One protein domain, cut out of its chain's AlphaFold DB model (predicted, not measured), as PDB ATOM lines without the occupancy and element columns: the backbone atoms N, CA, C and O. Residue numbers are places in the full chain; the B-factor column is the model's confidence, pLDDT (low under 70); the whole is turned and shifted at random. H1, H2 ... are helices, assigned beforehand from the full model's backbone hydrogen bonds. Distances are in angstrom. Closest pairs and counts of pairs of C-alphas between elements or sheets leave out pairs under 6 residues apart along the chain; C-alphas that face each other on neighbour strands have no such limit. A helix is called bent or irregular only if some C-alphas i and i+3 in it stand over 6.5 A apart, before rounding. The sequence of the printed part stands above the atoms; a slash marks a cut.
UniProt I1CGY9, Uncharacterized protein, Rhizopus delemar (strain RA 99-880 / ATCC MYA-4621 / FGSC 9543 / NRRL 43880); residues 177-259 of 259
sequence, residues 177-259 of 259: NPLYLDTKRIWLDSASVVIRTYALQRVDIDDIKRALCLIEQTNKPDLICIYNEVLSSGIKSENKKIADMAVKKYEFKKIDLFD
ATOM      1  N   ASN A 177      12.138  -8.292  -9.920       88.25
ATOM      2  CA  ASN A 177      12.315  -9.730 -10.062       88.25
ATOM      3  C   ASN A 177      10.938 -10.423 -10.131       88.25
ATOM      4  O   ASN A 177      10.206 -10.380  -9.146       88.25
ATOM      5  N   PRO A 178      10.585 -11.099 -11.241       85.62
ATOM      6  CA  PRO A 178       9.308 -11.801 -11.379       85.62
ATOM      7  C   PRO A 178       9.022 -12.846 -10.289       85.62
ATOM      8  O   PRO A 178       7.859 -13.145 -10.046       85.62
ATOM      9  N   LEU A 179      10.046 -13.405  -9.636       84.94
ATOM     10  CA  LEU A 179       9.892 -14.397  -8.559       84.94
ATOM     11  C   LEU A 179       9.522 -13.776  -7.206       84.94
ATOM     12  O   LEU A 179       8.977 -14.463  -6.338       84.94
ATOM     13  N   TYR A 180       9.834 -12.493  -7.032       84.12
ATOM     14  CA  TYR A 180       9.662 -11.751  -5.788       84.12
ATOM     15  C   TYR A 180       9.172 -10.340  -6.111       84.12
ATOM     16  O   TYR A 180       9.903  -9.355  -5.973       84.12
ATOM     17  N   LEU A 181       7.941 -10.259  -6.609       82.12
ATOM     18  CA  LEU A 181       7.255  -8.984  -6.757       82.12
ATOM     19  C   LEU A 181       6.651  -8.595  -5.409       82.12
ATOM     20  O   LEU A 181       5.892  -9.357  -4.820       82.12
ATOM     21  N   ASP A 182       7.029  -7.410  -4.940       70.50
ATOM     22  CA  ASP A 182       6.383  -6.710  -3.835       70.50
ATOM     23  C   ASP A 182       5.785  -5.435  -4.423       70.50
ATOM     24  O   ASP A 182       6.460  -4.416  -4.606       70.50
ATOM     25  N   THR A 183       4.543  -5.541  -4.885       70.62
ATOM     26  CA  THR A 183       3.854  -4.438  -5.544       70.62
ATOM     27  C   THR A 183       2.506  -4.202  -4.890       70.62
ATOM     28  O   THR A 183       1.853  -5.110  -4.407       70.62
ATOM     29  N   LYS A 184       1.981  -2.977  -4.974       73.38
ATOM     30  CA  LYS A 184       0.589  -2.716  -4.556       73.38
ATOM     31  C   LYS A 184      -0.451  -3.359  -5.491       73.38
ATOM     32  O   LYS A 184      -1.648  -3.135  -5.325       73.38
ATOM     33  N   ARG A 185      -0.014  -4.075  -6.533       73.88
ATOM     34  CA  ARG A 185      -0.869  -4.666  -7.561       73.88
ATOM     35  C   ARG A 185      -1.016  -6.151  -7.269       73.88
ATOM     36  O   ARG A 185      -0.231  -6.965  -7.737       73.88
ATOM     37  N   ILE A 186      -2.105  -6.475  -6.589       74.94
ATOM     38  CA  ILE A 186      -2.511  -7.822  -6.174       74.94
ATOM     39  C   ILE A 186      -2.240  -8.909  -7.236       74.94
ATOM     40  O   ILE A 186      -1.673  -9.955  -6.940       74.94
ATOM     41  N   TRP A 187      -2.594  -8.662  -8.502       73.12
ATOM     42  CA  TRP A 187      -2.409  -9.647  -9.576       73.12
ATOM     43  C   TRP A 187      -0.942  -9.904  -9.955       73.12
ATOM     44  O   TRP A 187      -0.636 -10.981 -10.463       73.12
ATOM     45  N   LEU A 188      -0.038  -8.936  -9.760       76.06
ATOM     46  CA  LEU A 188       1.396  -9.135  -9.993       76.06
ATOM     47  C   LEU A 188       1.986 -10.037  -8.914       76.06
ATOM     48  O   LEU A 188       2.759 -10.933  -9.239       76.06
ATOM     49  N   ASP A 189       1.568  -9.847  -7.666       77.44
ATOM     50  CA  ASP A 189       2.014 -10.674  -6.550       77.44
ATOM     51  C   ASP A 189       1.515 -12.120  -6.729       77.44
ATOM     52  O   ASP A 189       2.306 -13.061  -6.647       77.44
ATOM     53  N   SER A 190       0.242 -12.314  -7.106       77.81
ATOM     54  CA  SER A 190      -0.295 -13.644  -7.434       77.81
ATOM     55  C   SER A 190       0.438 -14.300  -8.613       77.81
ATOM     56  O   SER A 190       0.770 -15.484  -8.554       77.81
ATOM     57  N   ALA A 191       0.743 -13.548  -9.676       79.12
ATOM     58  CA  ALA A 191       1.536 -14.063 -10.793       79.12
ATOM     59  C   ALA A 191       2.957 -14.450 -10.350       79.12
ATOM     60  O   ALA A 191       3.481 -15.477 -10.777       79.12
ATOM     61  N   SER A 192       3.561 -13.662  -9.458       84.25
ATOM     62  CA  SER A 192       4.879 -13.936  -8.888       84.25
ATOM     63  C   SER A 192       4.906 -15.257  -8.119       84.25
ATOM     64  O   SER A 192       5.814 -16.061  -8.326       84.25
ATOM     65  N   VAL A 193       3.873 -15.533  -7.314       83.00
ATOM     66  CA  VAL A 193       3.709 -16.807  -6.589       83.00
ATOM     67  C   VAL A 193       3.671 -17.996  -7.550       83.00
ATOM     68  O   VAL A 193       4.365 -18.990  -7.323       83.00
ATOM     69  N   VAL A 194       2.909 -17.900  -8.644       79.69
ATOM     70  CA  VAL A 194       2.805 -18.981  -9.641       79.69
ATOM     71  C   VAL A 194       4.164 -19.266 -10.281       79.69
ATOM     72  O   VAL A 194       4.584 -20.421 -10.361       79.69
ATOM     73  N   ILE A 195       4.892 -18.222 -10.685       80.00
ATOM     74  CA  ILE A 195       6.220 -18.380 -11.295       80.00
ATOM     75  C   ILE A 195       7.205 -18.940 -10.287       80.00
ATOM     76  O   ILE A 195       7.946 -19.856 -10.622       80.00
ATOM     77  N   ARG A 196       7.207 -18.424  -9.056       85.25
ATOM     78  CA  ARG A 196       8.083 -18.899  -7.986       85.25
ATOM     79  C   ARG A 196       7.849 -20.375  -7.693       85.25
ATOM     80  O   ARG A 196       8.816 -21.124  -7.599       85.25
ATOM     81  N   THR A 197       6.590 -20.801  -7.636       81.88
ATOM     82  CA  THR A 197       6.219 -22.208  -7.440       81.88
ATOM     83  C   THR A 197       6.784 -23.088  -8.553       81.88
ATOM     84  O   THR A 197       7.406 -24.117  -8.288       81.88
ATOM     85  N   TYR A 198       6.621 -22.653  -9.804       79.75
ATOM     86  CA  TYR A 198       7.127 -23.371 -10.970       79.75
ATOM     87  C   TYR A 198       8.665 -23.400 -11.025       79.75
ATOM     88  O   TYR A 198       9.256 -24.448 -11.275       79.75
ATOM     89  N   ALA A 199       9.314 -22.270 -10.739       82.50
ATOM     90  CA  ALA A 199      10.763 -22.094 -10.767       82.50
ATOM     91  C   ALA A 199      11.483 -22.900  -9.683       82.50
ATOM     92  O   ALA A 199      12.509 -23.528  -9.929       82.50
ATOM     93  N   LEU A 200      10.951 -22.861  -8.459       82.81
ATOM     94  CA  LEU A 200      11.558 -23.505  -7.300       82.81
ATOM     95  C   LEU A 200      11.134 -24.968  -7.150       82.81
ATOM     96  O   LEU A 200      11.674 -25.650  -6.282       82.81
ATOM     97  N   GLN A 201      10.164 -25.433  -7.950       79.69
ATOM     98  CA  GLN A 201       9.523 -26.746  -7.810       79.69
ATOM     99  C   GLN A 201       9.052 -27.009  -6.370       79.69
ATOM    100  O   GLN A 201       9.111 -28.125  -5.856       79.69
ATOM    101  N   ARG A 202       8.617 -25.943  -5.691       79.12
ATOM    102  CA  ARG A 202       8.186 -25.951  -4.292       79.12
ATOM    103  C   ARG A 202       6.865 -25.228  -4.187       79.12
ATOM    104  O   ARG A 202       6.736 -24.107  -4.667       79.12
ATOM    105  N   VAL A 203       5.912 -25.877  -3.535       77.56
ATOM    106  CA  VAL A 203       4.597 -25.314  -3.256       77.56
ATOM    107  C   VAL A 203       4.589 -24.799  -1.825       77.56
ATOM    108  O   VAL A 203       4.694 -25.585  -0.887       77.56
ATOM    109  N   ASP A 204       4.443 -23.489  -1.675       80.75
ATOM    110  CA  ASP A 204       4.027 -22.888  -0.414       80.75
ATOM    111  C   ASP A 204       2.498 -22.757  -0.442       80.75
ATOM    112  O   ASP A 204       1.926 -21.987  -1.217       80.75
ATOM    113  N   ILE A 205       1.826 -23.594   0.350       79.44
ATOM    114  CA  ILE A 205       0.363 -23.684   0.361       79.44
ATOM    115  C   ILE A 205      -0.262 -22.369   0.839       79.44
ATOM    116  O   ILE A 205      -1.335 -22.001   0.353       79.44
ATOM    117  N   ASP A 206       0.386 -21.655   1.756       83.38
ATOM    118  CA  ASP A 206      -0.147 -20.411   2.304       83.38
ATOM    119  C   ASP A 206      -0.027 -19.273   1.287       83.38
ATOM    120  O   ASP A 206      -0.970 -18.491   1.121       83.38
ATOM    121  N   ASP A 207       1.070 -19.235   0.526       79.00
ATOM    122  CA  ASP A 207       1.216 -18.320  -0.609       79.00
ATOM    123  C   ASP A 207       0.188 -18.599  -1.712       79.00
ATOM    124  O   ASP A 207      -0.409 -17.661  -2.245       79.00
ATOM    125  N   ILE A 208      -0.071 -19.872  -2.042       78.44
ATOM    126  CA  ILE A 208      -1.086 -20.236  -3.041       78.44
ATOM    127  C   ILE A 208      -2.485 -19.840  -2.569       78.44
ATOM    128  O   ILE A 208      -3.234 -19.232  -3.334       78.44
ATOM    129  N   LYS A 209      -2.848 -20.139  -1.316       80.69
ATOM    130  CA  LYS A 209      -4.147 -19.740  -0.747       80.69
ATOM    131  C   LYS A 209      -4.330 -18.227  -0.792       80.69
ATOM    132  O   LYS A 209      -5.395 -17.749  -1.184       80.69
ATOM    133  N   ARG A 210      -3.285 -17.472  -0.441       79.31
ATOM    134  CA  ARG A 210      -3.286 -16.010  -0.527       79.31
ATOM    135  C   ARG A 210      -3.476 -15.544  -1.968       79.31
ATOM    136  O   ARG A 210      -4.344 -14.715  -2.217       79.31
ATOM    137  N   ALA A 211      -2.719 -16.101  -2.912       76.31
ATOM    138  CA  ALA A 211      -2.813 -15.753  -4.326       76.31
ATOM    139  C   ALA A 211      -4.203 -16.051  -4.915       76.31
ATOM    140  O   ALA A 211      -4.715 -15.228  -5.671       76.31
ATOM    141  N   LEU A 212      -4.825 -17.179  -4.549       74.69
ATOM    142  CA  LEU A 212      -6.178 -17.560  -4.974       74.69
ATOM    143  C   LEU A 212      -7.239 -16.591  -4.445       74.69
ATOM    144  O   LEU A 212      -8.002 -16.049  -5.239       74.69
ATOM    145  N   CYS A 213      -7.225 -16.296  -3.141       76.12
ATOM    146  CA  CYS A 213      -8.138 -15.322  -2.531       76.12
ATOM    147  C   CYS A 213      -8.033 -13.946  -3.210       76.12
ATOM    148  O   CYS A 213      -9.027 -13.273  -3.479       76.12
ATOM    149  N   LEU A 214      -6.808 -13.548  -3.545       71.69
ATOM    150  CA  LEU A 214      -6.514 -12.311  -4.252       71.69
ATOM    151  C   LEU A 214      -7.013 -12.312  -5.708       71.69
ATOM    152  O   LEU A 214      -7.501 -11.291  -6.187       71.69
ATOM    153  N   ILE A 215      -6.920 -13.439  -6.417       70.06
ATOM    154  CA  ILE A 215      -7.412 -13.572  -7.798       70.06
ATOM    155  C   ILE A 215      -8.939 -13.500  -7.840       70.06
ATOM    156  O   ILE A 215      -9.471 -12.764  -8.674       70.06
ATOM    157  N   GLU A 216      -9.628 -14.180  -6.918       71.94
ATOM    158  CA  GLU A 216     -11.095 -14.153  -6.791       71.94
ATOM    159  C   GLU A 216     -11.637 -12.718  -6.662       71.94
ATOM    160  O   GLU A 216     -12.685 -12.391  -7.214       71.94
ATOM    161  N   GLN A 217     -10.880 -11.822  -6.023       68.38
ATOM    162  CA  GLN A 217     -11.237 -10.408  -5.870       68.38
ATOM    163  C   GLN A 217     -11.004  -9.557  -7.133       68.38
ATOM    164  O   GLN A 217     -11.531  -8.450  -7.233       68.38
ATOM    165  N   THR A 218     -10.205 -10.023  -8.099       62.81
ATOM    166  CA  THR A 218      -9.755  -9.199  -9.243       62.81
ATOM    167  C   THR A 218     -10.619  -9.303 -10.501       62.81
ATOM    168  O   THR A 218     -10.342  -8.596 -11.471       62.81
ATOM    169  N   ASN A 219     -11.670 -10.133 -10.495       63.41
ATOM    170  CA  ASN A 219     -12.638 -10.305 -11.592       63.41
ATOM    171  C   ASN A 219     -11.988 -10.520 -12.984       63.41
ATOM    172  O   ASN A 219     -12.552 -10.152 -14.016       63.41
ATOM    173  N   LYS A 220     -10.768 -11.080 -13.019       60.72
ATOM    174  CA  LYS A 220     -10.041 -11.440 -14.241       60.72
ATOM    175  C   LYS A 220     -10.162 -12.948 -14.462       60.72
ATOM    176  O   LYS A 220      -9.675 -13.694 -13.617       60.72
ATOM    177  N   PRO A 221     -10.771 -13.395 -15.573       54.78
ATOM    178  CA  PRO A 221     -11.174 -14.790 -15.717       54.78
ATOM    179  C   PRO A 221     -10.018 -15.794 -15.845       54.78
ATOM    180  O   PRO A 221     -10.226 -16.949 -15.501       54.78
ATOM    181  N   ASP A 222      -8.804 -15.391 -16.255       57.34
ATOM    182  CA  ASP A 222      -7.733 -16.357 -16.555       57.34
ATOM    183  C   ASP A 222      -6.339 -15.982 -16.030       57.34
ATOM    184  O   ASP A 222      -5.747 -14.965 -16.399       57.34
ATOM    185  N   LEU A 223      -5.738 -16.907 -15.275       56.19
ATOM    186  CA  LEU A 223      -4.334 -16.879 -14.841       56.19
ATOM    187  C   LEU A 223      -3.338 -16.818 -16.014       56.19
ATOM    188  O   LEU A 223      -2.299 -16.166 -15.911       56.19
ATOM    189  N   ILE A 224      -3.656 -17.454 -17.147       56.50
ATOM    190  CA  ILE A 224      -2.811 -17.449 -18.355       56.50
ATOM    191  C   ILE A 224      -2.776 -16.053 -18.995       56.50
ATOM    192  O   ILE A 224      -1.707 -15.584 -19.398       56.50
ATOM    193  N   CYS A 225      -3.920 -15.361 -19.033       58.03
ATOM    194  CA  CYS A 225      -4.011 -13.967 -19.474       58.03
ATOM    195  C   CYS A 225      -3.219 -13.044 -18.529       58.03
ATOM    196  O   CYS A 225      -2.452 -12.185 -18.975       58.03
ATOM    197  N   ILE A 226      -3.316 -13.287 -17.213       59.22
ATOM    198  CA  ILE A 226      -2.534 -12.564 -16.203       59.22
ATOM    199  C   ILE A 226      -1.022 -12.765 -16.420       59.22
ATOM    200  O   ILE A 226      -0.253 -11.805 -16.358       59.22
ATOM    201  N   TYR A 227      -0.579 -13.985 -16.717       57.38
ATOM    202  CA  TYR A 227       0.841 -14.297 -16.873       57.38
ATOM    203  C   TYR A 227       1.462 -13.707 -18.150       57.38
ATOM    204  O   TYR A 227       2.488 -13.032 -18.081       57.38
ATOM    205  N   ASN A 228       0.864 -13.925 -19.323       60.12
ATOM    206  CA  ASN A 228       1.525 -13.559 -20.581       60.12
ATOM    207  C   ASN A 228       1.412 -12.063 -20.909       60.12
ATOM    208  O   ASN A 228       2.393 -11.441 -21.326       60.12
ATOM    209  N   GLU A 229       0.240 -11.466 -20.697       62.56
ATOM    210  CA  GLU A 229      -0.018 -10.084 -21.105       62.56
ATOM    211  C   GLU A 229       0.100  -9.117 -19.931       62.56
ATOM    212  O   GLU A 229       0.773  -8.089 -20.038       62.56
ATOM    213  N   VAL A 230      -0.495  -9.447 -18.783       64.75
ATOM    214  CA  VAL A 230      -0.605  -8.515 -17.649       64.75
ATOM    215  C   VAL A 230       0.697  -8.414 -16.855       64.75
ATOM    216  O   VAL A 230       1.068  -7.314 -16.450       64.75
ATOM    217  N   LEU A 231       1.425  -9.512 -16.649       69.31
ATOM    218  CA  LEU A 231       2.685  -9.488 -15.908       69.31
ATOM    219  C   LEU A 231       3.791  -8.805 -16.710       69.31
ATOM    220  O   LEU A 231       4.449  -7.902 -16.202       69.31
ATOM    221  N   SER A 232       3.977  -9.193 -17.974       72.94
ATOM    222  CA  SER A 232       4.997  -8.590 -18.840       72.94
ATOM    223  C   SER A 232       4.748  -7.091 -19.034       72.94
ATOM    224  O   SER A 232       5.664  -6.280 -18.876       72.94
ATOM    225  N   SER A 233       3.501  -6.689 -19.309       74.56
ATOM    226  CA  SER A 233       3.138  -5.268 -19.410       74.56
ATOM    227  C   SER A 233       3.226  -4.540 -18.066       74.56
ATOM    228  O   SER A 233       3.705  -3.407 -18.016       74.56
ATOM    229  N   GLY A 234       2.833  -5.192 -16.969       73.31
ATOM    230  CA  GLY A 234       2.907  -4.658 -15.613       73.31
ATOM    231  C   GLY A 234       4.342  -4.390 -15.173       73.31
ATOM    232  O   GLY A 234       4.645  -3.272 -14.769       73.31
ATOM    233  N   ILE A 235       5.243  -5.360 -15.346       79.00
ATOM    234  CA  ILE A 235       6.676  -5.207 -15.064       79.00
ATOM    235  C   ILE A 235       7.270  -4.092 -15.922       79.00
ATOM    236  O   ILE A 235       7.983  -3.242 -15.400       79.00
ATOM    237  N   LYS A 236       6.949  -4.033 -17.223       81.88
ATOM    238  CA  LYS A 236       7.399  -2.932 -18.093       81.88
ATOM    239  C   LYS A 236       6.910  -1.571 -17.588       81.88
ATOM    240  O   LYS A 236       7.683  -0.618 -17.568       81.88
ATOM    241  N   SER A 237       5.646  -1.480 -17.173       83.06
ATOM    242  CA  SER A 237       5.053  -0.253 -16.631       83.06
ATOM    243  C   SER A 237       5.725   0.180 -15.329       83.06
ATOM    244  O   SER A 237       6.043   1.357 -15.179       83.06
ATOM    245  N   GLU A 238       5.974  -0.746 -14.404       84.25
ATOM    246  CA  GLU A 238       6.634  -0.433 -13.135       84.25
ATOM    247  C   GLU A 238       8.125  -0.114 -13.328       84.25
ATOM    248  O   GLU A 238       8.599   0.883 -12.792       84.25
ATOM    249  N   ASN A 239       8.847  -0.844 -14.183       85.56
ATOM    250  CA  ASN A 239      10.230  -0.509 -14.544       85.56
ATOM    251  C   ASN A 239      10.334   0.886 -15.175       85.56
ATOM    252  O   ASN A 239      11.277   1.620 -14.882       85.56
ATOM    253  N   LYS A 240       9.350   1.287 -15.992       86.44
ATOM    254  CA  LYS A 240       9.276   2.654 -16.523       86.44
ATOM    255  C   LYS A 240       9.130   3.681 -15.400       86.44
ATOM    256  O   LYS A 240       9.877   4.650 -15.383       86.44
ATOM    257  N   LYS A 241       8.246   3.449 -14.422       86.50
ATOM    258  CA  LYS A 241       8.125   4.337 -13.251       86.50
ATOM    259  C   LYS A 241       9.429   4.417 -12.459       86.50
ATOM    260  O   LYS A 241       9.802   5.502 -12.030       86.50
ATOM    261  N   ILE A 242      10.126   3.293 -12.275       85.62
ATOM    262  CA  ILE A 242      11.437   3.255 -11.612       85.62
ATOM    263  C   ILE A 242      12.445   4.121 -12.378       85.62
ATOM    264  O   ILE A 242      13.134   4.936 -11.765       85.62
ATOM    265  N   ALA A 243      12.496   4.000 -13.708       85.25
ATOM    266  CA  ALA A 243      13.346   4.837 -14.550       85.25
ATOM    267  C   ALA A 243      12.977   6.329 -14.437       85.25
ATOM    268  O   ALA A 243      13.856   7.156 -14.206       85.25
ATOM    269  N   ASP A 244      11.688   6.677 -14.499       87.50
ATOM    270  CA  ASP A 244      11.206   8.060 -14.378       87.50
ATOM    271  C   ASP A 244      11.533   8.669 -12.997       87.50
ATOM    272  O   ASP A 244      11.908   9.839 -12.890       87.50
ATOM    273  N   MET A 245      11.433   7.878 -11.921       87.12
ATOM    274  CA  MET A 245      11.853   8.289 -10.574       87.12
ATOM    275  C   MET A 245      13.369   8.488 -10.485       87.12
ATOM    276  O   MET A 245      13.825   9.415  -9.815       87.12
ATOM    277  N   ALA A 246      14.148   7.646 -11.169       84.88
ATOM    278  CA  ALA A 246      15.594   7.783 -11.231       84.88
ATOM    279  C   ALA A 246      16.010   9.071 -11.951       84.88
ATOM    280  O   ALA A 246      16.902   9.748 -11.445       84.88
ATOM    281  N   VAL A 247      15.335   9.465 -13.044       83.19
ATOM    282  CA  VAL A 247      15.572  10.774 -13.687       83.19
ATOM    283  C   VAL A 247      15.474  11.875 -12.636       83.19
ATOM    284  O   VAL A 247      16.474  12.507 -12.333       83.19
ATOM    285  N   LYS A 248      14.324  12.016 -11.968       83.88
ATOM    286  CA  LYS A 248      14.106  13.088 -10.976       83.88
ATOM    287  C   LYS A 248      15.132  13.084  -9.839       83.88
ATOM    288  O   LYS A 248      15.499  14.133  -9.320       83.88
ATOM    289  N   LYS A 249      15.570  11.896  -9.418       83.75
ATOM    290  CA  LYS A 249      16.493  11.716  -8.289       83.75
ATOM    291  C   LYS A 249      17.946  12.033  -8.641       83.75
ATOM    292  O   LYS A 249      18.683  12.496  -7.767       83.75
ATOM    293  N   TYR A 250      18.356  11.756  -9.878       80.56
ATOM    294  CA  TYR A 250      19.745  11.855 -10.324       80.56
ATOM    295  C   TYR A 250      19.993  12.985 -11.341       80.56
ATOM    296  O   TYR A 250      21.146  13.284 -11.611       80.56
ATOM    297  N   GLU A 251      18.957  13.668 -11.839       67.19
ATOM    298  CA  GLU A 251      19.042  14.791 -12.797       67.19
ATOM    299  C   GLU A 251      19.877  15.975 -12.281       67.19
ATOM    300  O   GLU A 251      20.542  16.646 -13.065       67.19
ATOM    301  N   PHE A 252      19.916  16.188 -10.960       52.81
ATOM    302  CA  PHE A 252      20.664  17.284 -10.324       52.81
ATOM    303  C   PHE A 252      21.837  16.822  -9.460       52.81
ATOM    304  O   PHE A 252      22.553  17.646  -8.889       52.81
ATOM    305  N   LYS A 253      22.045  15.510  -9.333       57.41
ATOM    306  CA  LYS A 253      23.200  14.975  -8.616       57.41
ATOM    307  C   LYS A 253      24.278  14.686  -9.639       57.41
ATOM    308  O   LYS A 253      24.046  13.929 -10.577       57.41
ATOM    309  N   LYS A 254      25.475  15.234  -9.430       55.44
ATOM    310  CA  LYS A 254      26.667  14.677 -10.060       55.44
ATOM    311  C   LYS A 254      26.695  13.211  -9.628       55.44
ATOM    312  O   LYS A 254      26.827  12.922  -8.443       55.44
ATOM    313  N   ILE A 255      26.413  12.291 -10.549       57.41
ATOM    314  CA  ILE A 255      26.649  10.880 -10.274       57.41
ATOM    315  C   ILE A 255      28.163  10.804 -10.146       57.41
ATOM    316  O   ILE A 255      28.860  10.893 -11.156       57.41
ATOM    317  N   ASP A 256      28.675  10.746  -8.919       55.19
ATOM    318  CA  ASP A 256      30.098  10.533  -8.704       55.19
ATOM    319  C   ASP A 256      30.416   9.116  -9.189       55.19
ATOM    320  O   ASP A 256      30.145   8.095  -8.543       55.19
ATOM    321  N   LEU A 257      30.885   9.080 -10.439       49.75
ATOM    322  CA  LEU A 257      31.331   7.891 -11.155       49.75
ATOM    323  C   LEU A 257      32.691   7.405 -10.626       49.75
ATOM    324  O   LEU A 257      33.075   6.276 -10.919       49.75
ATOM    325  N   PHE A 258      33.414   8.238  -9.865       42.44
ATOM    326  CA  PHE A 258      34.844   8.062  -9.585       42.44
ATOM    327  C   PHE A 258      35.273   8.214  -8.118       42.44
ATOM    328  O   PHE A 258      36.477   8.296  -7.878       42.44
ATOM    329  N   ASP A 259      34.347   8.211  -7.156       37.69
ATOM    330  CA  ASP A 259      34.721   8.087  -5.735       37.69
ATOM    331  C   ASP A 259      35.341   6.715  -5.424       37.69
ATOM    332  O   ASP A 259      34.801   5.687  -5.916       37.69
TER     333      ASP A 259
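This is residues 177 to 259 of the 259 residues of an uncharacterized protein of Rhizopus delemar (strain RA 99-880 / ATCC MYA-4621 / FGSC 9543 / NRRL 43880) (UniProt I1CGY9). A small compact head, built on a helical hairpin of H1 and H2, has one long helix, H3, that starts beside residues 187 to 191 of H1 and runs away from the head as an arm. Residues 239 to 259, of which 239 to 250 belong to H3, stick out, and this arm with its tail makes the length. The printed part has 83 residues, with three named helices in the order H1, H2, H3 and no named strand; the class is all helix. The whole is loose, with a radius of gyration of the C-alphas of 16.5 A, and elongated, spanning 47 by 27 by 19 A.

H1, residues 186 to 200, begins at C-alpha 186 (-2.511, -7.822, -6.174) and is 21.1 A long. H2, residues 205 to 216, is 16.5 A long. H3, residues 223 to 250, is 37.8 A long and ends at C-alpha 250 (19.745, 11.855, -10.324). It has a kink of 40 degrees near residue 230, yet is neither bent nor irregular, but only just: C-alphas 228 and 231 are 6.3 A apart.

H1 and H2 touch as a hairpin, opposite ways at 35.5 degrees, only just a steep tilt; their closest C-alphas, of Ser 190 and Ala 211, are 4.5 A apart. Residues 187 to 191 of H1 touch residues 223 to 234 of H3, closest at the C-alphas of Leu 188 and Leu 231, 6.1 A; the lines are only just about perpendicular, at 72 degrees. H2 and H3 are only just apart, at 8.4 A. Every O i to N i+4 pair is within hydrogen-bond range in H1 and H2, and 22 of 24 in H3.

The C-alphas farthest apart, of Pro 221 and Asp 259, are 52.2 A apart. The body without residues 239 to 259 spans 28 by 24 by 20 A. The printed part has no cut; the link from H1 to H2 is tight and that from H2 to H3 short. The mean pLDDT of the printed part is 73.6, with residues 217 to 231 and 251 to 259 under 70.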